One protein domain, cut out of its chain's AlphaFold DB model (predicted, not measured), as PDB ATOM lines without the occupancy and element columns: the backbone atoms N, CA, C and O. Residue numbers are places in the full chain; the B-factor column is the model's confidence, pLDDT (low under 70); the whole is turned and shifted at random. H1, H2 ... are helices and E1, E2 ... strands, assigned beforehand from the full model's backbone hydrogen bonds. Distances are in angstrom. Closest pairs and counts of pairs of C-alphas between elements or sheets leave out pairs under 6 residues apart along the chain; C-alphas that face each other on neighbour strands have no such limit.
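AT A GLANCE: This is residues 4 to 169 of the 169 residues of an uncharacterized protein of Acholeplasma sp. CAG:878 (UniProt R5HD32). With little regular structure, this loop-rich model has a small twisted meander, E3-E4-E5, each strand the antiparallel neighbour of the one before, with short helix H2 on it. The E1-E2 hairpin makes a second sheet, and H1 is apart from E3, E4 and E5. The 166 printed residues, mixed in class, hold H1 E1 E2 H2 E3 E4 E5 in order, only 50 residues; the whole is compact, radius of gyration 16.4 A, spanning 48 by 33 by 29 A.

HOW THE PARTS SIT: Look first at E3, residues 109 to 117, which bends by 87 degrees at residue 112. N 111 and O 125 of E4, residues 122 to 127, are 2.9 A apart, within hydrogen-bond range; so are N 126 and O 134 of E5, residues 133 to 137, at 2.8 A. H2, residues 85 to 90, stands up from the sheet at 50 degrees; its closest C-alphas to E3 are Val 85 and Ser 113, 5.9 A. In the hairpin E1, residues 32 to 36, and E2, residues 75 to 78, N 76 and O 35 are 2.8 A apart. In H1, residues 7 to 21, and H2 every O i to N i+4 pair is within range.

IN THESE COORDINATES: Find C-alpha 7 at (34.674, 9.071, 10.469), where H1 begins its 20.2 A; E3 spans 18.5 A, and E5 ends at C-alpha 137, (47.993, 0.895, 9.118).

THE WHOLE: The printed part has no cut; the links E1 to E2 and H2 to E3 are long. No printed residue is under 70 in pLDDT.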
ATOM      1  N   THR A   4      37.822  12.938   3.455       92.50
ATOM      2  CA  THR A   4      36.396  13.242   3.257       92.50
ATOM      3  C   THR A   4      35.475  12.049   3.462       92.50
ATOM      4  O   THR A   4      34.290  12.247   3.709       92.50
ATOM      5  N   ASN A   5      35.996  10.828   3.329       88.81
ATOM      6  CA  ASN A   5      35.228   9.588   3.437       88.81
ATOM      7  C   ASN A   5      35.471   8.880   4.781       88.81
ATOM      8  O   ASN A   5      35.226   7.683   4.899       88.81
ATOM      9  N   SER A   6      36.004   9.597   5.770       90.50
ATOM     10  CA  SER A   6      36.403   9.038   7.056       90.50
ATOM     11  C   SER A   6      35.494   9.509   8.190       90.50
ATOM     12  O   SER A   6      34.977  10.626   8.172       90.50
ATOM     13  N   GLU A   7      35.364   8.687   9.230       92.25
ATOM     14  CA  GLU A   7      34.674   9.071  10.469       92.25
ATOM     15  C   GLU A   7      35.408  10.204  11.207       92.25
ATOM     16  O   GLU A   7      34.786  10.999  11.917       92.25
ATOM     17  N   ILE A   8      36.728  10.325  11.002       93.00
ATOM     18  CA  ILE A   8      37.534  11.359  11.653       93.00
ATOM     19  C   ILE A   8      37.150  12.763  11.181       93.00
ATOM     20  O   ILE A   8      37.202  13.695  11.980       93.00
ATOM     21  N   LYS A   9      36.680  12.921   9.936       94.19
ATOM     22  CA  LYS A   9      36.176  14.211   9.450       94.19
ATOM     23  C   LYS A   9      35.027  14.719  10.317       94.19
ATOM     24  O   LYS A   9      35.083  15.847  10.795       94.19
ATOM     25  N   THR A  10      34.040  13.870  10.596       95.38
ATOM     26  CA  THR A  10      32.908  14.225  11.464       95.38
ATOM     27  C   THR A  10      33.381  14.609  12.868       95.38
ATOM     28  O   THR A  10      32.899  15.582  13.445       95.38
ATOM     29  N   ALA A  11      34.352  13.881  13.428       95.50
ATOM     30  CA  ALA A  11      34.911  14.202  14.740       95.50
ATOM     31  C   ALA A  11      35.628  15.567  14.759       95.50
ATOM     32  O   ALA A  11      35.451  16.343  15.699       95.50
ATOM     33  N   VAL A  12      36.394  15.883  13.711       96.06
ATOM     34  CA  VAL A  12      37.109  17.159  13.560       96.06
ATOM     35  C   VAL A  12      36.137  18.324  13.353       96.06
ATOM     36  O   VAL A  12      36.293  19.372  13.980       96.06
ATOM     37  N   GLU A  13      35.096  18.144  12.539       95.12
ATOM     38  CA  GLU A  13      34.049  19.152  12.327       95.12
ATOM     39  C   GLU A  13      33.253  19.426  13.614       95.12
ATOM     40  O   GLU A  13      32.987  20.583  13.947       95.12
ATOM     41  N   ASN A  14      32.950  18.387  14.398       96.81
ATOM     42  CA  ASN A  14      32.321  18.541  15.711       96.81
ATOM     43  C   ASN A  14      33.233  19.278  16.698       96.81
ATOM     44  O   ASN A  14      32.779  20.184  17.398       96.81
ATOM     45  N   TRP A  15      34.526  18.936  16.734       97.00
ATOM     46  CA  TRP A  15      35.501  19.654  17.555       97.00
ATOM     47  C   TRP A  15      35.560  21.138  17.181       97.00
ATOM     48  O   TRP A  15      35.537  21.985  18.079       97.00
ATOM     49  N   TYR A  16      35.586  21.453  15.883       96.94
ATOM     50  CA  TYR A  16      35.597  22.825  15.381       96.94
ATOM     51  C   TYR A  16      34.337  23.582  15.801       96.94
ATOM     52  O   TYR A  16      34.437  24.678  16.353       96.94
ATOM     53  N   LYS A  17      33.158  22.974  15.640       97.38
ATOM     54  CA  LYS A  17      31.898  23.568  16.091       97.38
ATOM     55  C   LYS A  17      31.952  23.927  17.580       97.38
ATOM     56  O   LYS A  17      31.776  25.089  17.929       97.38
ATOM     57  N   THR A  18      32.273  22.964  18.443       98.06
ATOM     58  CA  THR A  18      32.269  23.163  19.902       98.06
ATOM     59  C   THR A  18      33.339  24.142  20.385       98.06
ATOM     60  O   THR A  18      33.117  24.894  21.336       98.06
ATOM     61  N   ASN A  19      34.525  24.137  19.772       96.19
ATOM     62  CA  ASN A  19      35.664  24.902  20.284       96.19
ATOM     63  C   ASN A  19      35.866  26.252  19.603       96.19
ATOM     64  O   ASN A  19      36.505  27.114  20.203       96.19
ATOM     65  N   ILE A  20      35.326  26.442  18.399       95.56
ATOM     66  CA  ILE A  20      35.522  27.649  17.595       95.56
ATOM     67  C   ILE A  20      34.180  28.335  17.341       95.56
ATOM     68  O   ILE A  20      33.980  29.462  17.799       95.56
ATOM     69  N   THR A  21      33.247  27.666  16.661       96.69
ATOM     70  CA  THR A  21      31.980  28.290  16.244       96.69
ATOM     71  C   THR A  21      31.091  28.652  17.429       96.69
ATOM     72  O   THR A  21      30.707  29.811  17.561       96.69
ATOM     73  N   ASP A  22      30.834  27.709  18.335       97.75
ATOM     74  CA  ASP A  22      29.970  27.905  19.509       97.75
ATOM     75  C   ASP A  22      30.573  28.913  20.510       97.75
ATOM     76  O   ASP A  22      29.866  29.469  21.347       97.75
ATOM     77  N   LYS A  23      31.880  29.198  20.393       96.31
ATOM     78  CA  LYS A  23      32.582  30.244  21.157       96.31
ATOM     79  C   LYS A  23      32.640  31.600  20.441       96.31
ATOM     80  O   LYS A  23      33.241  32.532  20.966       96.31
ATOM     81  N   GLY A  24      32.036  31.724  19.258       94.88
ATOM     82  CA  GLY A  24      31.970  32.974  18.498       94.88
ATOM     83  C   GLY A  24      33.240  33.325  17.715       94.88
ATOM     84  O   GLY A  24      33.383  34.462  17.272       94.88
ATOM     85  N   PHE A  25      34.163  32.379  17.516       92.81
ATOM     86  CA  PHE A  25      35.424  32.616  16.794       92.81
ATOM     87  C   PHE A  25      35.363  32.275  15.302       92.81
ATOM     88  O   PHE A  25      36.362  32.413  14.601       92.81
ATOM     89  N   ASP A  26      34.204  31.865  14.785       93.75
ATOM     90  CA  ASP A  26      34.058  31.403  13.399       93.75
ATOM     91  C   ASP A  26      34.468  32.450  12.345       93.75
ATOM     92  O   ASP A  26      34.996  32.098  11.289       93.75
ATOM     93  N   GLY A  27      34.270  33.739  12.647       92.19
ATOM     94  CA  GLY A  27      34.678  34.858  11.787       92.19
ATOM     95  C   GLY A  27      36.192  35.101  11.736       92.19
ATOM     96  O   GLY A  27      36.667  35.808  10.851       92.19
ATOM     97  N   LYS A  28      36.958  34.498  12.655       91.94
ATOM     98  CA  LYS A  28      38.430  34.566  12.685       91.94
ATOM     99  C   LYS A  28      39.091  33.464  11.862       91.94
ATOM    100  O   LYS A  28      40.300  33.472  11.659       91.94
ATOM    101  N   VAL A  29      38.309  32.490  11.403       93.81
ATOM    102  CA  VAL A  29      38.800  31.365  10.611       93.81
ATOM    103  C   VAL A  29      38.430  31.582   9.153       93.81
ATOM    104  O   VAL A  29      37.270  31.832   8.815       93.81
ATOM    105  N   ALA A  30      39.427  31.478   8.282       92.25
ATOM    106  CA  ALA A  30      39.246  31.569   6.851       92.25
ATOM    107  C   ALA A  30      38.320  30.447   6.359       92.25
ATOM    108  O   ALA A  30      38.526  29.264   6.629       92.25
ATOM    109  N   SER A  31      37.296  30.823   5.598       85.38
ATOM    110  CA  SER A  31      36.512  29.891   4.789       85.38
ATOM    111  C   SER A  31      37.147  29.757   3.416       85.38
ATOM    112  O   SER A  31      37.425  30.768   2.770       85.38
ATOM    113  N   GLY A  32      37.327  28.532   2.939       82.00
ATOM    114  CA  GLY A  32      37.793  28.306   1.583       82.00
ATOM    115  C   GLY A  32      38.256  26.880   1.352       82.00
ATOM    116  O   GLY A  32      37.997  25.971   2.138       82.00
ATOM    117  N   ASN A  33      38.952  26.722   0.240       86.88
ATOM    118  CA  ASN A  33      39.409  25.457  -0.307       86.88
ATOM    119  C   ASN A  33      40.910  25.288  -0.034       86.88
ATOM    120  O   ASN A  33      41.715  25.261  -0.958       86.88
ATOM    121  N   TYR A  34      41.281  25.263   1.249       91.12
ATOM    122  CA  TYR A  34      42.687  25.318   1.669       91.12
ATOM    123  C   TYR A  34      43.301  23.963   2.016       91.12
ATOM    124  O   TYR A  34      44.520  23.831   2.023       91.12
ATOM    125  N   PHE A  35      42.480  22.969   2.343       94.56
ATOM    126  CA  PHE A  35      42.971  21.666   2.779       94.56
ATOM    127  C   PHE A  35      43.065  20.712   1.595       94.56
ATOM    128  O   PHE A  35      42.251  20.776   0.673       94.56
ATOM    129  N   CYS A  36      44.045  19.811   1.632       95.25
ATOM    130  CA  CYS A  36      44.322  18.892   0.540       95.25
ATOM    131  C   CYS A  36      44.412  17.451   1.038       95.25
ATOM    132  O   CYS A  36      45.268  17.126   1.857       95.25
ATOM    133  N   GLU A  37      43.565  16.577   0.499       95.81
ATOM    134  CA  GLU A  37      43.627  15.129   0.734       95.81
ATOM    135  C   GLU A  37      44.201  14.352  -0.460       95.81
ATOM    136  O   GLU A  37      44.162  13.123  -0.461       95.81
ATOM    137  N   GLN A  38      44.706  15.052  -1.482       96.81
ATOM    138  CA  GLN A  38      45.312  14.451  -2.670       96.81
ATOM    139  C   GLN A  38      46.363  13.401  -2.277       96.81
ATOM    140  O   GLN A  38      47.249  13.667  -1.461       96.81
ATOM    141  N   ALA A  39      46.310  12.222  -2.896       96.75
ATOM    142  CA  ALA A  39      47.407  11.268  -2.792       96.75
ATOM    143  C   ALA A  39      48.586  11.770  -3.642       96.75
ATOM    144  O   ALA A  39      48.499  11.792  -4.868       96.75
ATOM    145  N   LYS A  40      49.670  12.193  -2.983       96.44
ATOM    146  CA  LYS A  40      50.869  12.746  -3.641       96.44
ATOM    147  C   LYS A  40      52.104  11.854  -3.501       96.44
ATOM    148  O   LYS A  40      52.874  11.709  -4.449       96.44
ATOM    149  N   VAL A  41      52.276  11.247  -2.328       97.25
ATOM    150  CA  VAL A  41      53.468  10.476  -1.970       97.25
ATOM    151  C   VAL A  41      53.097   9.202  -1.225       97.25
ATOM    152  O   VAL A  41      52.322   9.225  -0.267       97.25
ATOM    153  N   VAL A  42      53.661   8.087  -1.678       97.31
ATOM    154  CA  VAL A  42      53.594   6.793  -0.992       97.31
ATOM    155  C   VAL A  42      54.927   6.491  -0.328       97.31
ATOM    156  O   VAL A  42      55.953   7.053  -0.706       97.31
ATOM    157  N   TYR A  43      54.906   5.605   0.667       95.94
ATOM    158  CA  TYR A  43      56.100   5.302   1.451       95.94
ATOM    159  C   TYR A  43      57.249   4.791   0.572       95.94
ATOM    160  O   TYR A  43      58.299   5.408   0.486       95.94
ATOM    161  N   ASN A  44      57.027   3.708  -0.168       95.69
ATOM    162  CA  ASN A  44      57.997   3.180  -1.124       95.69
ATOM    163  C   ASN A  44      57.266   2.463  -2.275       95.69
ATOM    164  O   ASN A  44      56.042   2.550  -2.397       95.69
ATOM    165  N   THR A  45      58.008   1.749  -3.118       95.94
ATOM    166  CA  THR A  45      57.475   1.035  -4.291       95.94
ATOM    167  C   THR A  45      56.537  -0.129  -3.967       95.94
ATOM    168  O   THR A  45      55.848  -0.600  -4.867       95.94
ATOM    169  N   ASP A  46      56.483  -0.586  -2.715       94.94
ATOM    170  CA  ASP A  46      55.599  -1.674  -2.277       94.94
ATOM    171  C   ASP A  46      54.165  -1.186  -1.995       94.94
ATOM    172  O   ASP A  46      53.270  -1.985  -1.712       94.94
ATOM    173  N   PHE A  47      53.933   0.130  -2.051       95.62
ATOM    174  CA  PHE A  47      52.644   0.757  -1.785       95.62
ATOM    175  C   PHE A  47      52.072   1.354  -3.063       95.62
ATOM    176  O   PHE A  47      52.764   1.991  -3.855       95.62
ATOM    177  N   THR A  48      50.763   1.207  -3.228       95.81
ATOM    178  CA  THR A  48      50.029   1.778  -4.358       95.81
ATOM    179  C   THR A  48      49.023   2.822  -3.884       95.81
ATOM    180  O   THR A  48      48.694   2.909  -2.698       95.81
ATOM    181  N   ALA A  49      48.540   3.646  -4.813       95.75
ATOM    182  CA  ALA A  49      47.567   4.703  -4.545       95.75
ATOM    183  C   ALA A  49      46.374   4.642  -5.513       95.75
ATOM    184  O   ALA A  49      45.801   5.668  -5.875       95.75
ATOM    185  N   GLY A  50      45.980   3.438  -5.939       94.06
ATOM    186  CA  GLY A  50      44.877   3.255  -6.884       94.06
ATOM    187  C   GLY A  50      45.179   3.940  -8.216       94.06
ATOM    188  O   GLY A  50      46.232   3.710  -8.801       94.06
ATOM    189  N   SER A  51      44.274   4.803  -8.669       96.31
ATOM    190  CA  SER A  51      44.414   5.566  -9.915       96.31
ATOM    191  C   SER A  51      45.218   6.867  -9.760       96.31
ATOM    192  O   SER A  51      45.419   7.575 -10.745       96.31
ATOM    193  N   ALA A  52      45.657   7.231  -8.550       97.00
ATOM    194  CA  ALA A  52      46.446   8.443  -8.338       97.00
ATOM    195  C   ALA A  52      47.879   8.289  -8.868       97.00
ATOM    196  O   ALA A  52      48.526   7.263  -8.675       97.00
ATOM    197  N   THR A  53      48.392   9.349  -9.495       95.56
ATOM    198  CA  THR A  53      49.818   9.461  -9.822       95.56
ATOM    199  C   THR A  53      50.562   9.948  -8.587       95.56
ATOM    200  O   THR A  53      50.266  11.026  -8.079       95.56
ATOM    201  N   VAL A  54      51.513   9.147  -8.113       96.31
ATOM    202  CA  VAL A  54      52.280   9.395  -6.889       96.31
ATOM    203  C   VAL A  54      53.766   9.195  -7.143       96.31
ATOM    204  O   VAL A  54      54.156   8.489  -8.074       96.31
ATOM    205  N   VAL A  55      54.590   9.786  -6.285       97.44
ATOM    206  CA  VAL A  55      56.021   9.468  -6.182       97.44
ATOM    207  C   VAL A  55      56.307   8.734  -4.871       97.44
ATOM    208  O   VAL A  55      55.444   8.649  -3.993       97.44
ATOM    209  N   THR A  56      57.514   8.190  -4.736       97.25
ATOM    210  CA  THR A  56      58.007   7.648  -3.463       97.25
ATOM    211  C   THR A  56      58.630   8.744  -2.608       97.25
ATOM    212  O   THR A  56      59.000   9.802  -3.122       97.25
ATOM    213  N   GLU A  57      58.771   8.477  -1.313       95.31
ATOM    214  CA  GLU A  57      59.309   9.436  -0.346       95.31
ATOM    215  C   GLU A  57      60.672  10.026  -0.741       95.31
ATOM    216  O   GLU A  57      60.839  11.242  -0.692       95.31
ATOM    217  N   ASP A  58      61.596   9.206  -1.252       94.81
ATOM    218  CA  ASP A  58      62.933   9.646  -1.687       94.81
ATOM    219  C   ASP A  58      62.913  10.656  -2.846       94.81
ATOM    220  O   ASP A  58      63.893  11.358  -3.087       94.81
ATOM    221  N   ASN A  59      61.801  10.728  -3.582       96.50
ATOM    222  CA  ASN A  59      61.640  11.578  -4.762       96.50
ATOM    223  C   ASN A  59      60.600  12.684  -4.551       96.50
ATOM    224  O   ASN A  59      60.226  13.372  -5.505       96.50
ATOM    225  N   TYR A  60      60.093  12.844  -3.330       97.38
ATOM    226  CA  TYR A  60      59.019  13.784  -3.058       97.38
ATOM    227  C   TYR A  60      59.543  15.165  -2.663       97.38
ATOM    228  O   TYR A  60      60.412  15.312  -1.809       97.38
ATOM    229  N   THR A  61      58.968  16.197  -3.281       96.75
ATOM    230  CA  THR A  61      59.180  17.603  -2.921       96.75
ATOM    231  C   THR A  61      57.852  18.168  -2.416       96.75
ATOM    232  O   THR A  61      56.869  18.089  -3.157       96.75
ATOM    233  N   PRO A  62      57.788  18.722  -1.189       96.69
ATOM    234  CA  PRO A  62      56.538  19.227  -0.634       96.69
ATOM    235  C   PRO A  62      56.005  20.415  -1.437       96.69
ATOM    236  O   PRO A  62      56.765  21.282  -1.871       96.69
ATOM    237  N   SER A  63      54.685  20.474  -1.605       95.19
ATOM    238  CA  SER A  63      54.005  21.593  -2.264       95.19
ATOM    239  C   SER A  63      52.619  21.814  -1.671       95.19
ATOM    240  O   SER A  63      51.901  20.859  -1.377       95.19
ATOM    241  N   PHE A  64      52.210  23.077  -1.557       91.50
ATOM    242  CA  PHE A  64      50.835  23.440  -1.207       91.50
ATOM    243  C   PHE A  64      49.864  23.353  -2.390       91.50
ATOM    244  O   PHE A  64      48.658  23.505  -2.198       91.50
ATOM    245  N   ASP A  65      50.357  23.069  -3.598       93.44
ATOM    246  CA  ASP A  65      49.494  22.824  -4.747       93.44
ATOM    247  C   ASP A  65      48.598  21.619  -4.471       93.44
ATOM    248  O   ASP A  65      49.055  20.565  -4.020       93.44
ATOM    249  N   CYS A  66      47.306  21.779  -4.739       94.81
ATOM    250  CA  CYS A  66      46.328  20.724  -4.551       94.81
ATOM    251  C   CYS A  66      45.451  20.594  -5.784       94.81
ATOM    252  O   CYS A  66      44.756  21.531  -6.181       94.81
ATOM    253  N   THR A  67      45.451  19.402  -6.365       94.56
ATOM    254  CA  THR A  67      44.620  19.057  -7.517       94.56
ATOM    255  C   THR A  67      43.837  17.786  -7.240       94.56
ATOM    256  O   THR A  67      44.190  17.001  -6.363       94.56
ATOM    257  N   THR A  68      42.782  17.561  -8.013       96.62
ATOM    258  CA  THR A  68      42.080  16.279  -8.006       96.62
ATOM    259  C   THR A  68      42.990  15.194  -8.584       96.62
ATOM    260  O   THR A  68      43.398  15.283  -9.740       96.62
ATOM    261  N   ASP A  69      43.318  14.182  -7.785       96.75
ATOM    262  CA  ASP A  69      44.058  13.004  -8.222       96.75
ATOM    263  C   ASP A  69      43.195  12.062  -9.076       96.75
ATOM    264  O   ASP A  69      41.987  12.249  -9.254       96.75
ATOM    265  N   GLY A  70      43.813  11.004  -9.605       97.12
ATOM    266  CA  GLY A  70      43.119  10.018 -10.434       97.12
ATOM    267  C   GLY A  70      42.044   9.202  -9.702       97.12
ATOM    268  O   GLY A  70      41.281   8.503 -10.362       97.12
ATOM    269  N   ASN A  71      41.935   9.307  -8.371       95.88
ATOM    270  CA  ASN A  71      40.832   8.730  -7.596       95.88
ATOM    271  C   ASN A  71      39.685   9.732  -7.367       95.88
ATOM    272  O   ASN A  71      38.729   9.418  -6.654       95.88
ATOM    273  N   GLY A  72      39.758  10.932  -7.949       96.31
ATOM    274  CA  GLY A  72      38.736  11.964  -7.800       96.31
ATOM    275  C   GLY A  72      38.827  12.728  -6.477       96.31
ATOM    276  O   GLY A  72      37.818  13.275  -6.026       96.31
ATOM    277  N   LYS A  73      39.998  12.743  -5.828       96.31
ATOM    278  CA  LYS A  73      40.202  13.309  -4.488       96.31
ATOM    279  C   LYS A  73      41.276  14.386  -4.500       96.31
ATOM    280  O   LYS A  73      42.239  14.296  -5.246       96.31
ATOM    281  N   GLY A  74      41.107  15.440  -3.710       95.75
ATOM    282  CA  GLY A  74      41.985  16.604  -3.803       95.75
ATOM    283  C   GLY A  74      41.643  17.667  -2.779       95.75
ATOM    284  O   GLY A  74      41.824  17.465  -1.583       95.75
ATOM    285  N   VAL A  75      41.161  18.812  -3.246       95.62
ATOM    286  CA  VAL A  75      40.778  19.924  -2.375       95.62
ATOM    287  C   VAL A  75      39.615  19.523  -1.466       95.62
ATOM    288  O   VAL A  75      38.577  19.049  -1.928       95.62
ATOM    289  N   VAL A  76      39.769  19.786  -0.172       93.38
ATOM    290  CA  VAL A  76      38.747  19.573   0.848       93.38
ATOM    291  C   VAL A  76      38.130  20.914   1.227       93.38
ATOM    292  O   VAL A  76      38.805  21.825   1.709       93.38
ATOM    293  N   SER A  77      36.817  21.015   1.031       89.50
ATOM    294  CA  SER A  77      36.035  22.154   1.503       89.50
ATOM    295  C   SER A  77      35.792  22.037   3.008       89.50
ATOM    296  O   SER A  77      35.330  20.998   3.486       89.50
ATOM    297  N   GLY A  78      36.105  23.097   3.751       89.56
ATOM    298  CA  GLY A  78      35.913  23.154   5.196       89.56
ATOM    299  C   GLY A  78      36.697  24.295   5.836       89.56
ATOM    300  O   GLY A  78      37.572  24.894   5.216       89.56
ATOM    301  N   LYS A  79      36.383  24.600   7.098       93.75
ATOM    302  CA  LYS A  79      37.145  25.559   7.922       93.75
ATOM    303  C   LYS A  79      38.224  24.898   8.784       93.75
ATOM    304  O   LYS A  79      39.030  25.581   9.409       93.75
ATOM    305  N   VAL A  80      38.237  23.570   8.808       95.56
ATOM    306  CA  VAL A  80      39.183  22.758   9.562       95.56
ATOM    307  C   VAL A  80      39.560  21.522   8.749       95.56
ATOM    308  O   VAL A  80      38.718  20.914   8.083       95.56
ATOM    309  N   GLY A  81      40.829  21.150   8.820       95.44
ATOM    310  CA  GLY A  81      41.370  19.909   8.285       95.44
ATOM    311  C   GLY A  81      42.272  19.234   9.308       95.44
ATOM    312  O   GLY A  81      42.271  19.581  10.485       95.44
ATOM    313  N   LEU A  82      43.060  18.274   8.847       95.88
ATOM    314  CA  LEU A  82      44.168  17.673   9.573       95.88
ATOM    315  C   LEU A  82      45.477  18.095   8.916       95.88
ATOM    316  O   LEU A  82      45.512  18.348   7.715       95.88
ATOM    317  N   ILE A  83      46.545  18.104   9.704       96.69
ATOM    318  CA  ILE A  83      47.884  18.361   9.188       96.69
ATOM    319  C   ILE A  83      48.267  17.357   8.091       96.69
ATOM    320  O   ILE A  83      47.945  16.171   8.175       96.69
ATOM    321  N   THR A  84      48.959  17.830   7.068       96.75
ATOM    322  CA  THR A  84      49.437  17.070   5.910       96.75
ATOM    323  C   THR A  84      50.936  16.796   6.005       96.75
ATOM    324  O   THR A  84      51.659  17.432   6.776       96.75
ATOM    325  N   VAL A  85      51.424  15.859   5.189       96.94
ATOM    326  CA  VAL A  85      52.865  15.617   5.052       96.94
ATOM    327  C   VAL A  85      53.586  16.863   4.535       96.94
ATOM    328  O   VAL A  85      54.642  17.197   5.056       96.94
ATOM    329  N   ASP A  86      52.980  17.613   3.607       97.31
ATOM    330  CA  ASP A  86      53.531  18.869   3.086       97.31
ATOM    331  C   ASP A  86      53.811  19.870   4.216       97.31
ATOM    332  O   ASP A  86      54.926  20.370   4.348       97.31
ATOM    333  N   GLU A  87      52.826  20.107   5.085       97.00
ATOM    334  CA  GLU A  87      52.960  21.017   6.231       97.00
ATOM    335  C   GLU A  87      54.011  20.541   7.240       97.00
ATOM    336  O   GLU A  87      54.752  21.357   7.788       97.00
ATOM    337  N   VAL A  88      54.118  19.228   7.476       97.38
ATOM    338  CA  VAL A  88      55.174  18.675   8.337       97.38
ATOM    339  C   VAL A  88      56.559  18.889   7.733       97.38
ATOM    340  O   VAL A  88      57.475  19.278   8.462       97.38
ATOM    341  N   LEU A  89      56.722  18.703   6.423       97.50
ATOM    342  CA  LEU A  89      57.997  18.936   5.743       97.50
ATOM    343  C   LEU A  89      58.371  20.421   5.726       97.50
ATOM    344  O   LEU A  89      59.509  20.763   6.040       97.50
ATOM    345  N   PHE A  90      57.414  21.321   5.486       97.12
ATOM    346  CA  PHE A  90      57.647  22.765   5.622       97.12
ATOM    347  C   PHE A  90      57.984  23.187   7.058       97.12
ATOM    348  O   PHE A  90      58.732  24.140   7.258       97.12
ATOM    349  N   ALA A  91      57.494  22.460   8.066       96.00
ATOM    350  CA  ALA A  91      57.861  22.673   9.464       96.00
ATOM    351  C   ALA A  91      59.257  22.123   9.836       96.00
ATOM    352  O   ALA A  91      59.664  22.256  10.995       96.00
ATOM    353  N   GLY A  92      59.983  21.520   8.886       96.75
ATOM    354  CA  GLY A  92      61.324  20.954   9.061       96.75
ATOM    355  C   GLY A  92      61.357  19.443   9.306       96.75
ATOM    356  O   GLY A  92      62.401  18.914   9.686       96.75
ATOM    357  N   GLY A  93      60.220  18.756   9.149       96.50
ATOM    358  CA  GLY A  93      60.152  17.300   9.192       96.50
ATOM    359  C   GLY A  93      60.916  16.659   8.028       96.50
ATOM    360  O   GLY A  93      61.155  17.299   7.006       96.50
ATOM    361  N   VAL A  94      61.271  15.381   8.161       96.12
ATOM    362  CA  VAL A  94      61.930  14.600   7.099       96.12
ATOM    363  C   VAL A  94      61.194  13.273   6.932       96.12
ATOM    364  O   VAL A  94      61.022  12.556   7.914       96.12
ATOM    365  N   MET A  95      60.752  12.945   5.711       95.12
ATOM    366  CA  MET A  95      60.091  11.657   5.423       95.12
ATOM    367  C   MET A  95      61.018  10.473   5.705       95.12
ATOM    368  O   MET A  95      62.234  10.582   5.551       95.12
ATOM    369  N   ALA A  96      60.428   9.361   6.149       94.06
ATOM    370  CA  ALA A  96      61.104   8.129   6.563       94.06
ATOM    371  C   ALA A  96      62.257   8.313   7.552       94.06
ATOM    372  O   ALA A  96      63.079   7.414   7.741       94.06
ATOM    373  N   SER A  97      62.315   9.447   8.241       95.25
ATOM    374  CA  SER A  97      63.417   9.761   9.129       95.25
ATOM    375  C   SER A  97      62.941  10.527  10.349       95.25
ATOM    376  O   SER A  97      61.871  11.136  10.372       95.25
ATOM    377  N   SER A  98      63.749  10.457  11.399       95.38
ATOM    378  CA  SER A  98      63.548  11.235  12.612       95.38
ATOM    379  C   SER A  98      64.190  12.600  12.442       95.38
ATOM    380  O   SER A  98      65.336  12.730  12.017       95.38
ATOM    381  N   SER A  99      63.448  13.633  12.813       94.94
ATOM    382  CA  SER A  99      63.910  15.014  12.735       94.94
ATOM    383  C   SER A  99      63.473  15.785  13.974       94.94
ATOM    384  O   SER A  99      62.496  15.437  14.643       94.94
ATOM    385  N   ASN A 100      64.224  16.829  14.318       94.00
ATOM    386  CA  ASN A 100      63.773  17.809  15.292       94.00
ATOM    387  C   ASN A 100      63.205  19.003  14.525       94.00
ATOM    388  O   ASN A 100      63.964  19.790  13.966       94.00
ATOM    389  N   PHE A 101      61.881  19.094  14.464       94.75
ATOM    390  CA  PHE A 101      61.161  20.055  13.634       94.75
ATOM    391  C   PHE A 101      60.167  20.864  14.471       94.75
ATOM    392  O   PHE A 101      59.837  20.478  15.593       94.75
ATOM    393  N   TYR A 102      59.676  21.983  13.935       92.31
ATOM    394  CA  TYR A 102      58.939  22.994  14.705       92.31
ATOM    395  C   TYR A 102      57.707  22.444  15.448       92.31
ATOM    396  O   TYR A 102      57.404  22.876  16.556       92.31
ATOM    397  N   LEU A 103      57.013  21.459  14.870       92.12
ATOM    398  CA  LEU A 103      55.786  20.893  15.442       92.12
ATOM    399  C   LEU A 103      56.023  19.611  16.270       92.12
ATOM    400  O   LEU A 103      55.052  18.969  16.697       92.12
ATOM    401  N   LYS A 104      57.275  19.200  16.501       92.19
ATOM    402  CA  LYS A 104      57.593  18.028  17.331       92.19
ATOM    403  C   LYS A 104      57.245  18.305  18.796       92.19
ATOM    404  O   LYS A 104      57.722  19.272  19.379       92.19
ATOM    405  N   ASN A 105      56.438  17.435  19.412       92.31
ATOM    406  CA  ASN A 105      56.025  17.596  20.815       92.31
ATOM    407  C   ASN A 105      55.883  16.278  21.607       92.31
ATOM    408  O   ASN A 105      55.242  16.267  22.653       92.31
ATOM    409  N   GLY A 106      56.414  15.161  21.100       93.81
ATOM    410  CA  GLY A 106      56.321  13.854  21.764       93.81
ATOM    411  C   GLY A 106      55.002  13.098  21.563       93.81
ATOM    412  O   GLY A 106      54.893  11.957  22.001       93.81
ATOM    413  N   SER A 107      54.001  13.689  20.904       94.50
ATOM    414  CA  SER A 107      52.735  13.006  20.607       94.50
ATOM    415  C   SER A 107      52.797  12.249  19.283       94.50
ATOM    416  O   SER A 107      53.302  12.785  18.300       94.50
ATOM    417  N   ILE A 108      52.184  11.064  19.240       97.19
ATOM    418  CA  ILE A 108      51.954  10.310  18.001       97.19
ATOM    419  C   ILE A 108      50.641  10.780  17.367       97.19
ATOM    420  O   ILE A 108      49.606  10.798  18.044       97.19
ATOM    421  N   TYR A 109      50.658  11.147  16.086       96.69
ATOM    422  CA  TYR A 109      49.456  11.612  15.392       96.69
ATOM    423  C   TYR A 109      49.406  11.237  13.914       96.69
ATOM    424  O   TYR A 109      50.420  11.232  13.218       96.69
ATOM    425  N   TRP A 110      48.185  10.997  13.437       96.31
ATOM    426  CA  TRP A 110      47.876  10.824  12.025       96.31
ATOM    427  C   TRP A 110      47.882  12.151  11.270       96.31
ATOM    428  O   TRP A 110      47.435  13.183  11.782       96.31
ATOM    429  N   MET A 111      48.334  12.090  10.022       96.25
ATOM    430  CA  MET A 111      48.171  13.147   9.032       96.25
ATOM    431  C   MET A 111      46.962  12.871   8.134       96.25
ATOM    432  O   MET A 111      46.493  11.739   8.026       96.25
ATOM    433  N   MET A 112      46.494  13.900   7.427       95.62
ATOM    434  CA  MET A 112      45.499  13.749   6.362       95.62
ATOM    435  C   MET A 112      46.035  12.934   5.175       95.62
ATOM    436  O   MET A 112      45.267  12.297   4.456       95.62
ATOM    437  N   SER A 113      47.350  12.989   4.949       96.12
ATOM    438  CA  SER A 113      47.995  12.477   3.744       96.12
ATOM    439  C   SER A 113      48.000  10.940   3.697       96.12
ATOM    440  O   SER A 113      48.518  10.298   4.619       96.12
ATOM    441  N   PRO A 114      47.495  10.324   2.612       96.00
ATOM    442  CA  PRO A 114      47.628   8.885   2.397       96.00
ATOM    443  C   PRO A 114      49.102   8.498   2.219       96.00
ATOM    444  O   PRO A 114      49.822   9.197   1.516       96.00
ATOM    445  N   ALA A 115      49.525   7.362   2.783       96.56
ATOM    446  CA  ALA A 115      50.855   6.773   2.541       96.56
ATOM    447  C   ALA A 115      50.818   5.584   1.560       96.56
ATOM    448  O   ALA A 115      51.834   4.931   1.320       96.56
ATOM    449  N   GLY A 116      49.639   5.318   0.991       96.00
ATOM    450  CA  GLY A 116      49.360   4.223   0.066       96.00
ATOM    451  C   GLY A 116      48.643   3.045   0.727       96.00
ATOM    452  O   GLY A 116      48.159   3.129   1.857       96.00
ATOM    453  N   PHE A 117      48.522   1.947  -0.004       95.25
ATOM    454  CA  PHE A 117      47.985   0.680   0.481       95.25
ATOM    455  C   PHE A 117      48.717  -0.499  -0.159       95.25
ATOM    456  O   PHE A 117      49.290  -0.375  -1.242       95.25
ATOM    457  N   ASN A 118      48.675  -1.633   0.531       93.06
ATOM    458  CA  ASN A 118      49.074  -2.939   0.016       93.06
ATOM    459  C   ASN A 118      47.874  -3.899   0.099       93.06
ATOM    460  O   ASN A 118      46.758  -3.472   0.398       93.06
ATOM    461  N   ASP A 119      48.108  -5.189  -0.129       89.81
ATOM    462  CA  ASP A 119      47.058  -6.217  -0.139       89.81
ATOM    463  C   ASP A 119      46.296  -6.363   1.191       89.81
ATOM    464  O   ASP A 119      45.207  -6.933   1.220       89.81
ATOM    465  N   PHE A 120      46.850  -5.857   2.297       88.62
ATOM    466  CA  PHE A 120      46.318  -6.083   3.640       88.62
ATOM    467  C   PHE A 120      45.745  -4.822   4.282       88.62
ATOM    468  O   PHE A 120      44.729  -4.893   4.976       88.62
ATOM    469  N   TYR A 121      46.393  -3.672   4.086       93.00
ATOM    470  CA  TYR A 121      46.073  -2.461   4.832       93.00
ATOM    471  C   TYR A 121      46.145  -1.201   3.974       93.00
ATOM    472  O   TYR A 121      46.963  -1.061   3.065       93.00
ATOM    473  N   ALA A 122      45.312  -0.231   4.350       93.81
ATOM    474  CA  ALA A 122      45.497   1.161   3.978       93.81
ATOM    475  C   ALA A 122      46.388   1.858   5.010       93.81
ATOM    476  O   ALA A 122      46.231   1.653   6.216       93.81
ATOM    477  N   TYR A 123      47.281   2.717   4.529       95.94
ATOM    478  CA  TYR A 123      48.239   3.444   5.347       95.94
ATOM    479  C   TYR A 123      48.037   4.951   5.202       95.94
ATOM    480  O   TYR A 123      47.701   5.469   4.130       95.94
ATOM    481  N   ALA A 124      48.267   5.657   6.301       96.56
ATOM    482  CA  ALA A 124      48.370   7.107   6.338       96.56
ATOM    483  C   ALA A 124      49.749   7.496   6.865       96.56
ATOM    484  O   ALA A 124      50.382   6.726   7.600       96.56
ATOM    485  N   TRP A 125      50.203   8.688   6.487       97.50
ATOM    486  CA  TRP A 125      51.387   9.274   7.093       97.50
ATOM    487  C   TRP A 125      51.101   9.637   8.554       97.50
ATOM    488  O   TRP A 125      49.980  10.006   8.920       97.50
ATOM    489  N   LEU A 126      52.116   9.518   9.400       97.38
ATOM    490  CA  LEU A 126      52.071   9.883  10.811       97.38
ATOM    491  C   LEU A 126      53.394  10.502  11.240       97.38
ATOM    492  O   LEU A 126      54.421  10.300  10.591       97.38
ATOM    493  N   VAL A 127      53.370  11.200  12.371       97.94
ATOM    494  CA  VAL A 127      54.589  11.455  13.147       97.94
ATOM    495  C   VAL A 127      54.503  10.697  14.457       97.94
ATOM    496  O   VAL A 127      53.449  10.701  15.096       97.94
ATOM    497  N   ASP A 128      55.594  10.041  14.845       96.19
ATOM    498  CA  ASP A 128      55.704   9.377  16.142       96.19
ATOM    499  C   ASP A 128      56.242  10.296  17.257       96.19
ATOM    500  O   ASP A 128      56.514  11.484  17.065       96.19
ATOM    501  N   SER A 129      56.398   9.749  18.462       95.19
ATOM    502  CA  SER A 129      56.875  10.500  19.624       95.19
ATOM    503  C   SER A 129      58.310  11.013  19.469       95.19
ATOM    504  O   SER A 129      58.657  12.058  20.023       95.19
ATOM    505  N   ASP A 130      59.134  10.327  18.679       95.00
ATOM    506  CA  ASP A 130      60.532  10.684  18.447       95.00
ATOM    507  C   ASP A 130      60.697  11.666  17.279       95.00
ATOM    508  O   ASP A 130      61.802  12.157  17.019       95.00
ATOM    509  N   GLY A 131      59.597  12.050  16.625       95.12
ATOM    510  CA  GLY A 131      59.599  12.945  15.472       95.12
ATOM    511  C   GLY A 131      59.945  12.235  14.165       95.12
ATOM    512  O   GLY A 131      60.392  12.894  13.223       95.12
ATOM    513  N   HIS A 132      59.781  10.912  14.106       96.56
ATOM    514  CA  HIS A 132      59.867  10.156  12.864       96.56
ATOM    515  C   HIS A 132      58.618  10.396  12.022       96.56
ATOM    516  O   HIS A 132      57.506  10.113  12.472       96.56
ATOM    517  N   THR A 133      58.799  10.897  10.798       97.19
ATOM    518  CA  THR A 133      57.700  10.997   9.826       97.19
ATOM    519  C   THR A 133      57.626   9.699   9.040       97.19
ATOM    520  O   THR A 133      58.452   9.444   8.168       97.19
ATOM    521  N   GLY A 134      56.643   8.868   9.362       96.62
ATOM    522  CA  GLY A 134      56.499   7.535   8.795       96.62
ATOM    523  C   GLY A 134      55.055   7.218   8.443       96.62
ATOM    524  O   GLY A 134      54.233   8.092   8.198       96.62
ATOM    525  N   ARG A 135      54.736   5.933   8.443       95.69
ATOM    526  CA  ARG A 135      53.446   5.375   8.026       95.69
ATOM    527  C   ARG A 135      53.026   4.259   8.963       95.69
ATOM    528  O   ARG A 135      53.875   3.520   9.468       95.69
ATOM    529  N   ASN A 136      51.727   4.086   9.146       96.25
ATOM    530  CA  ASN A 136      51.187   2.891   9.785       96.25
ATOM    531  C   ASN A 136      49.785   2.578   9.238       96.25
ATOM    532  O   ASN A 136      49.156   3.418   8.588       96.25
ATOM    533  N   GLY A 137      49.330   1.346   9.463       94.94
ATOM    534  CA  GLY A 137      47.993   0.895   9.118       94.94
ATOM    535  C   GLY A 137      46.945   1.672   9.906       94.94
ATOM    536  O   GLY A 137      47.042   1.839  11.126       94.94
ATOM    537  N   VAL A 138      45.920   2.138   9.198       92.19
ATOM    538  CA  VAL A 138      44.874   3.028   9.738       92.19
ATOM    539  C   VAL A 138      43.904   2.338  10.705       92.19
ATOM    540  O   VAL A 138      42.973   2.957  11.204       92.19
ATOM    541  N   ASN A 139      44.127   1.056  10.987       91.81
ATOM    542  CA  ASN A 139      43.466   0.296  12.042       91.81
ATOM    543  C   ASN A 139      44.067   0.552  13.439       91.81
ATOM    544  O   ASN A 139      43.564   0.007  14.418       91.81
ATOM    545  N   SER A 140      45.144   1.341  13.538       92.94
ATOM    546  CA  SER A 140      45.778   1.704  14.811       92.94
ATOM    547  C   SER A 140      45.193   2.991  15.408       92.94
ATOM    548  O   SER A 140      44.887   3.948  14.693       92.94
ATOM    549  N   THR A 141      45.096   3.048  16.737       93.38
ATOM    550  CA  THR A 141      44.560   4.208  17.467       93.38
ATOM    551  C   THR A 141      45.670   5.191  17.837       93.38
ATOM    552  O   THR A 141      46.443   4.929  18.756       93.38
ATOM    553  N   TYR A 142      45.707   6.349  17.171       94.62
ATOM    554  CA  TYR A 142      46.608   7.467  17.488       94.62
ATOM    555  C   TYR A 142      45.860   8.801  17.528       94.62
ATOM    556  O   TYR A 142      44.676   8.879  17.195       94.62
ATOM    557  N   GLY A 143      46.563   9.854  17.953       95.06
ATOM    558  CA  GLY A 143      46.028  11.208  17.972       95.06
ATOM    559  C   GLY A 143      45.831  11.795  16.574       95.06
ATOM    560  O   GLY A 143      46.243  11.236  15.557       95.06
ATOM    561  N   ILE A 144      45.231  12.977  16.543       94.31
ATOM    562  CA  ILE A 144      45.081  13.802  15.346       94.31
ATOM    563  C   ILE A 144      45.468  15.240  15.662       94.31
ATOM    564  O   ILE A 144      45.454  15.657  16.821       94.31
ATOM    565  N   ARG A 145      45.787  16.012  14.624       94.62
ATOM    566  CA  ARG A 145      46.083  17.439  14.750       94.62
ATOM    567  C   ARG A 145      45.211  18.246  13.798       94.62
ATOM    568  O   ARG A 145      45.548  18.327  12.616       94.62
ATOM    569  N   PRO A 146      44.096  18.809  14.296       95.19
ATOM    570  CA  PRO A 146      43.297  19.745  13.529       95.19
ATOM    571  C   PRO A 146      44.125  20.963  13.114       95.19
ATOM    572  O   PRO A 146      44.874  21.509  13.926       95.19
ATOM    573  N   VAL A 147      43.968  21.393  11.868       94.69
ATOM    574  CA  VAL A 147      44.587  22.601  11.311       94.69
ATOM    575  C   VAL A 147      43.483  23.528  10.825       94.69
ATOM    576  O   VAL A 147      42.484  23.082  10.258       94.69
ATOM    577  N   LEU A 148      43.652  24.822  11.078       94.00
ATOM    578  CA  LEU A 148      42.749  25.889  10.668       94.00
ATOM    579  C   LEU A 148      43.568  27.073  10.166       94.00
ATOM    580  O   LEU A 148      44.641  27.357  10.696       94.00
ATOM    581  N   ASN A 149      43.044  27.764   9.160       92.38
ATOM    582  CA  ASN A 149      43.657  28.974   8.633       92.38
ATOM    583  C   ASN A 149      42.965  30.182   9.243       92.38
ATOM    584  O   ASN A 149      41.737  30.258   9.245       92.38
ATOM    585  N   LEU A 150      43.739  31.129   9.759       92.19
ATOM    586  CA  LEU A 150      43.185  32.384  10.252       92.19
ATOM    587  C   LEU A 150      42.798  33.279   9.070       92.19
ATOM    588  O   LEU A 150      43.453  33.260   8.028       92.19
ATOM    589  N   SER A 151      41.716  34.045   9.213       90.25
ATOM    590  CA  SER A 151      41.365  35.061   8.220       90.25
ATOM    591  C   SER A 151      42.433  36.160   8.202       90.25
ATOM    592  O   SER A 151      43.031  36.459   9.233       90.25
ATOM    593  N   ALA A 152      42.677  36.776   7.041       85.06
ATOM    594  CA  ALA A 152      43.703  37.818   6.906       85.06
ATOM    595  C   ALA A 152      43.451  39.035   7.821       85.06
ATOM    596  O   ALA A 152      44.396  39.687   8.253       85.06
ATOM    597  N   ASP A 153      42.184  39.291   8.159       83.44
ATOM    598  CA  ASP A 153      41.766  40.368   9.062       83.44
ATOM    599  C   ASP A 153      41.883  39.988  10.550       83.44
ATOM    600  O   ASP A 153      41.574  40.789  11.435       83.44
ATOM    601  N   THR A 154      42.308  38.758  10.852       81.50
ATOM    602  CA  THR A 154      42.547  38.323  12.227       81.50
ATOM    603  C   THR A 154      43.867  38.898  12.719       81.50
ATOM    604  O   THR A 154      44.950  38.497  12.294       81.50
ATOM    605  N   PHE A 155      43.785  39.822  13.673       78.81
ATOM    606  CA  PHE A 155      44.967  40.375  14.314       78.81
ATOM    607  C   PHE A 155      45.589  39.347  15.255       78.81
ATOM    608  O   PHE A 155      44.923  38.789  16.127       78.81
ATOM    609  N   VAL A 156      46.893  39.146  15.123       82.31
ATOM    610  CA  VAL A 156      47.698  38.401  16.088       82.31
ATOM    611  C   VAL A 156      48.663  39.348  16.784       82.31
ATOM    612  O   VAL A 156      49.237  40.244  16.169       82.31
ATOM    613  N   SER A 157      48.822  39.175  18.091       86.44
ATOM    614  CA  SER A 157      49.924  39.772  18.849       86.44
ATOM    615  C   SER A 157      50.887  38.698  19.323       86.44
ATOM    616  O   SER A 157      50.502  37.536  19.394       86.44
ATOM    617  N   GLY A 158      52.090  39.103  19.709       87.31
ATOM    618  CA  GLY A 158      53.164  38.201  20.112       87.31
ATOM    619  C   GLY A 158      54.100  37.874  18.951       87.31
ATOM    620  O   GLY A 158      53.776  38.122  17.790       87.31
ATOM    621  N   SER A 159      55.281  37.355  19.268       86.94
ATOM    622  CA  SER A 159      56.340  37.057  18.300       86.94
ATOM    623  C   SER A 159      56.378  35.589  17.853       86.94
ATOM    624  O   SER A 159      57.262  35.207  17.088       86.94
ATOM    625  N   GLY A 160      55.498  34.742  18.392       80.50
ATOM    626  CA  GLY A 160      55.501  33.299  18.143       80.50
ATOM    627  C   GLY A 160      56.619  32.540  18.866       80.50
ATOM    628  O   GLY A 160      56.906  31.399  18.515       80.50
ATOM    629  N   THR A 161      57.262  33.148  19.868       82.75
ATOM    630  CA  THR A 161      58.254  32.457  20.711       82.75
ATOM    631  C   THR A 161      57.570  31.770  21.891       82.75
ATOM    632  O   THR A 161      56.436  32.089  22.229       82.75
ATOM    633  N   ASN A 162      58.256  30.842  22.566       77.88
ATOM    634  CA  ASN A 162      57.707  30.191  23.765       77.88
ATOM    635  C   ASN A 162      57.354  31.224  24.860       77.88
ATOM    636  O   ASN A 162      56.306  31.136  25.489       77.88
ATOM    637  N   SER A 163      58.191  32.250  25.029       90.25
ATOM    638  CA  SER A 163      57.951  33.348  25.972       90.25
ATOM    639  C   SER A 163      56.912  34.373  25.506       90.25
ATOM    640  O   SER A 163      56.423  35.137  26.333       90.25
ATOM    641  N   ASP A 164      56.607  34.424  24.208       87.50
ATOM    642  CA  ASP A 164      55.686  35.392  23.603       87.50
ATOM    643  C   ASP A 164      54.896  34.741  22.446       87.50
ATOM    644  O   ASP A 164      55.187  34.979  21.265       87.50
ATOM    645  N   PRO A 165      53.952  33.832  22.765       85.19
ATOM    646  CA  PRO A 165      53.198  33.081  21.768       85.19
ATOM    647  C   PRO A 165      52.193  33.970  21.031       85.19
ATOM    648  O   PRO A 165      51.745  34.993  21.548       85.19
ATOM    649  N   TYR A 166      51.780  33.549  19.832       85.31
ATOM    650  CA  TYR A 166      50.737  34.262  19.100       85.31
ATOM    651  C   TYR A 166      49.394  34.204  19.838       85.31
ATOM    652  O   TYR A 166      48.888  33.129  20.162       85.31
ATOM    653  N   ILE A 167      48.796  35.374  20.050       85.12
ATOM    654  CA  ILE A 167      47.466  35.543  20.636       85.12
ATOM    655  C   ILE A 167      46.545  36.120  19.568       85.12
ATOM    656  O   ILE A 167      46.776  37.222  19.071       85.12
ATOM    657  N   VAL A 168      45.488  35.376  19.251       81.75
ATOM    658  CA  VAL A 168      44.448  35.771  18.298       81.75
ATOM    659  C   VAL A 168      43.504  36.788  18.949       81.75
ATOM    660  O   VAL A 168      42.828  36.465  19.928       81.75
ATOM    661  N   LYS A 169      43.454  38.009  18.409       74.50
ATOM    662  CA  LYS A 169      42.606  39.113  18.885       74.50
ATOM    663  C   LYS A 169      41.281  39.191  18.153       74.50
ATOM    664  O   LYS A 169      41.164  38.661  17.030       74.50
TER     665      LYS A 169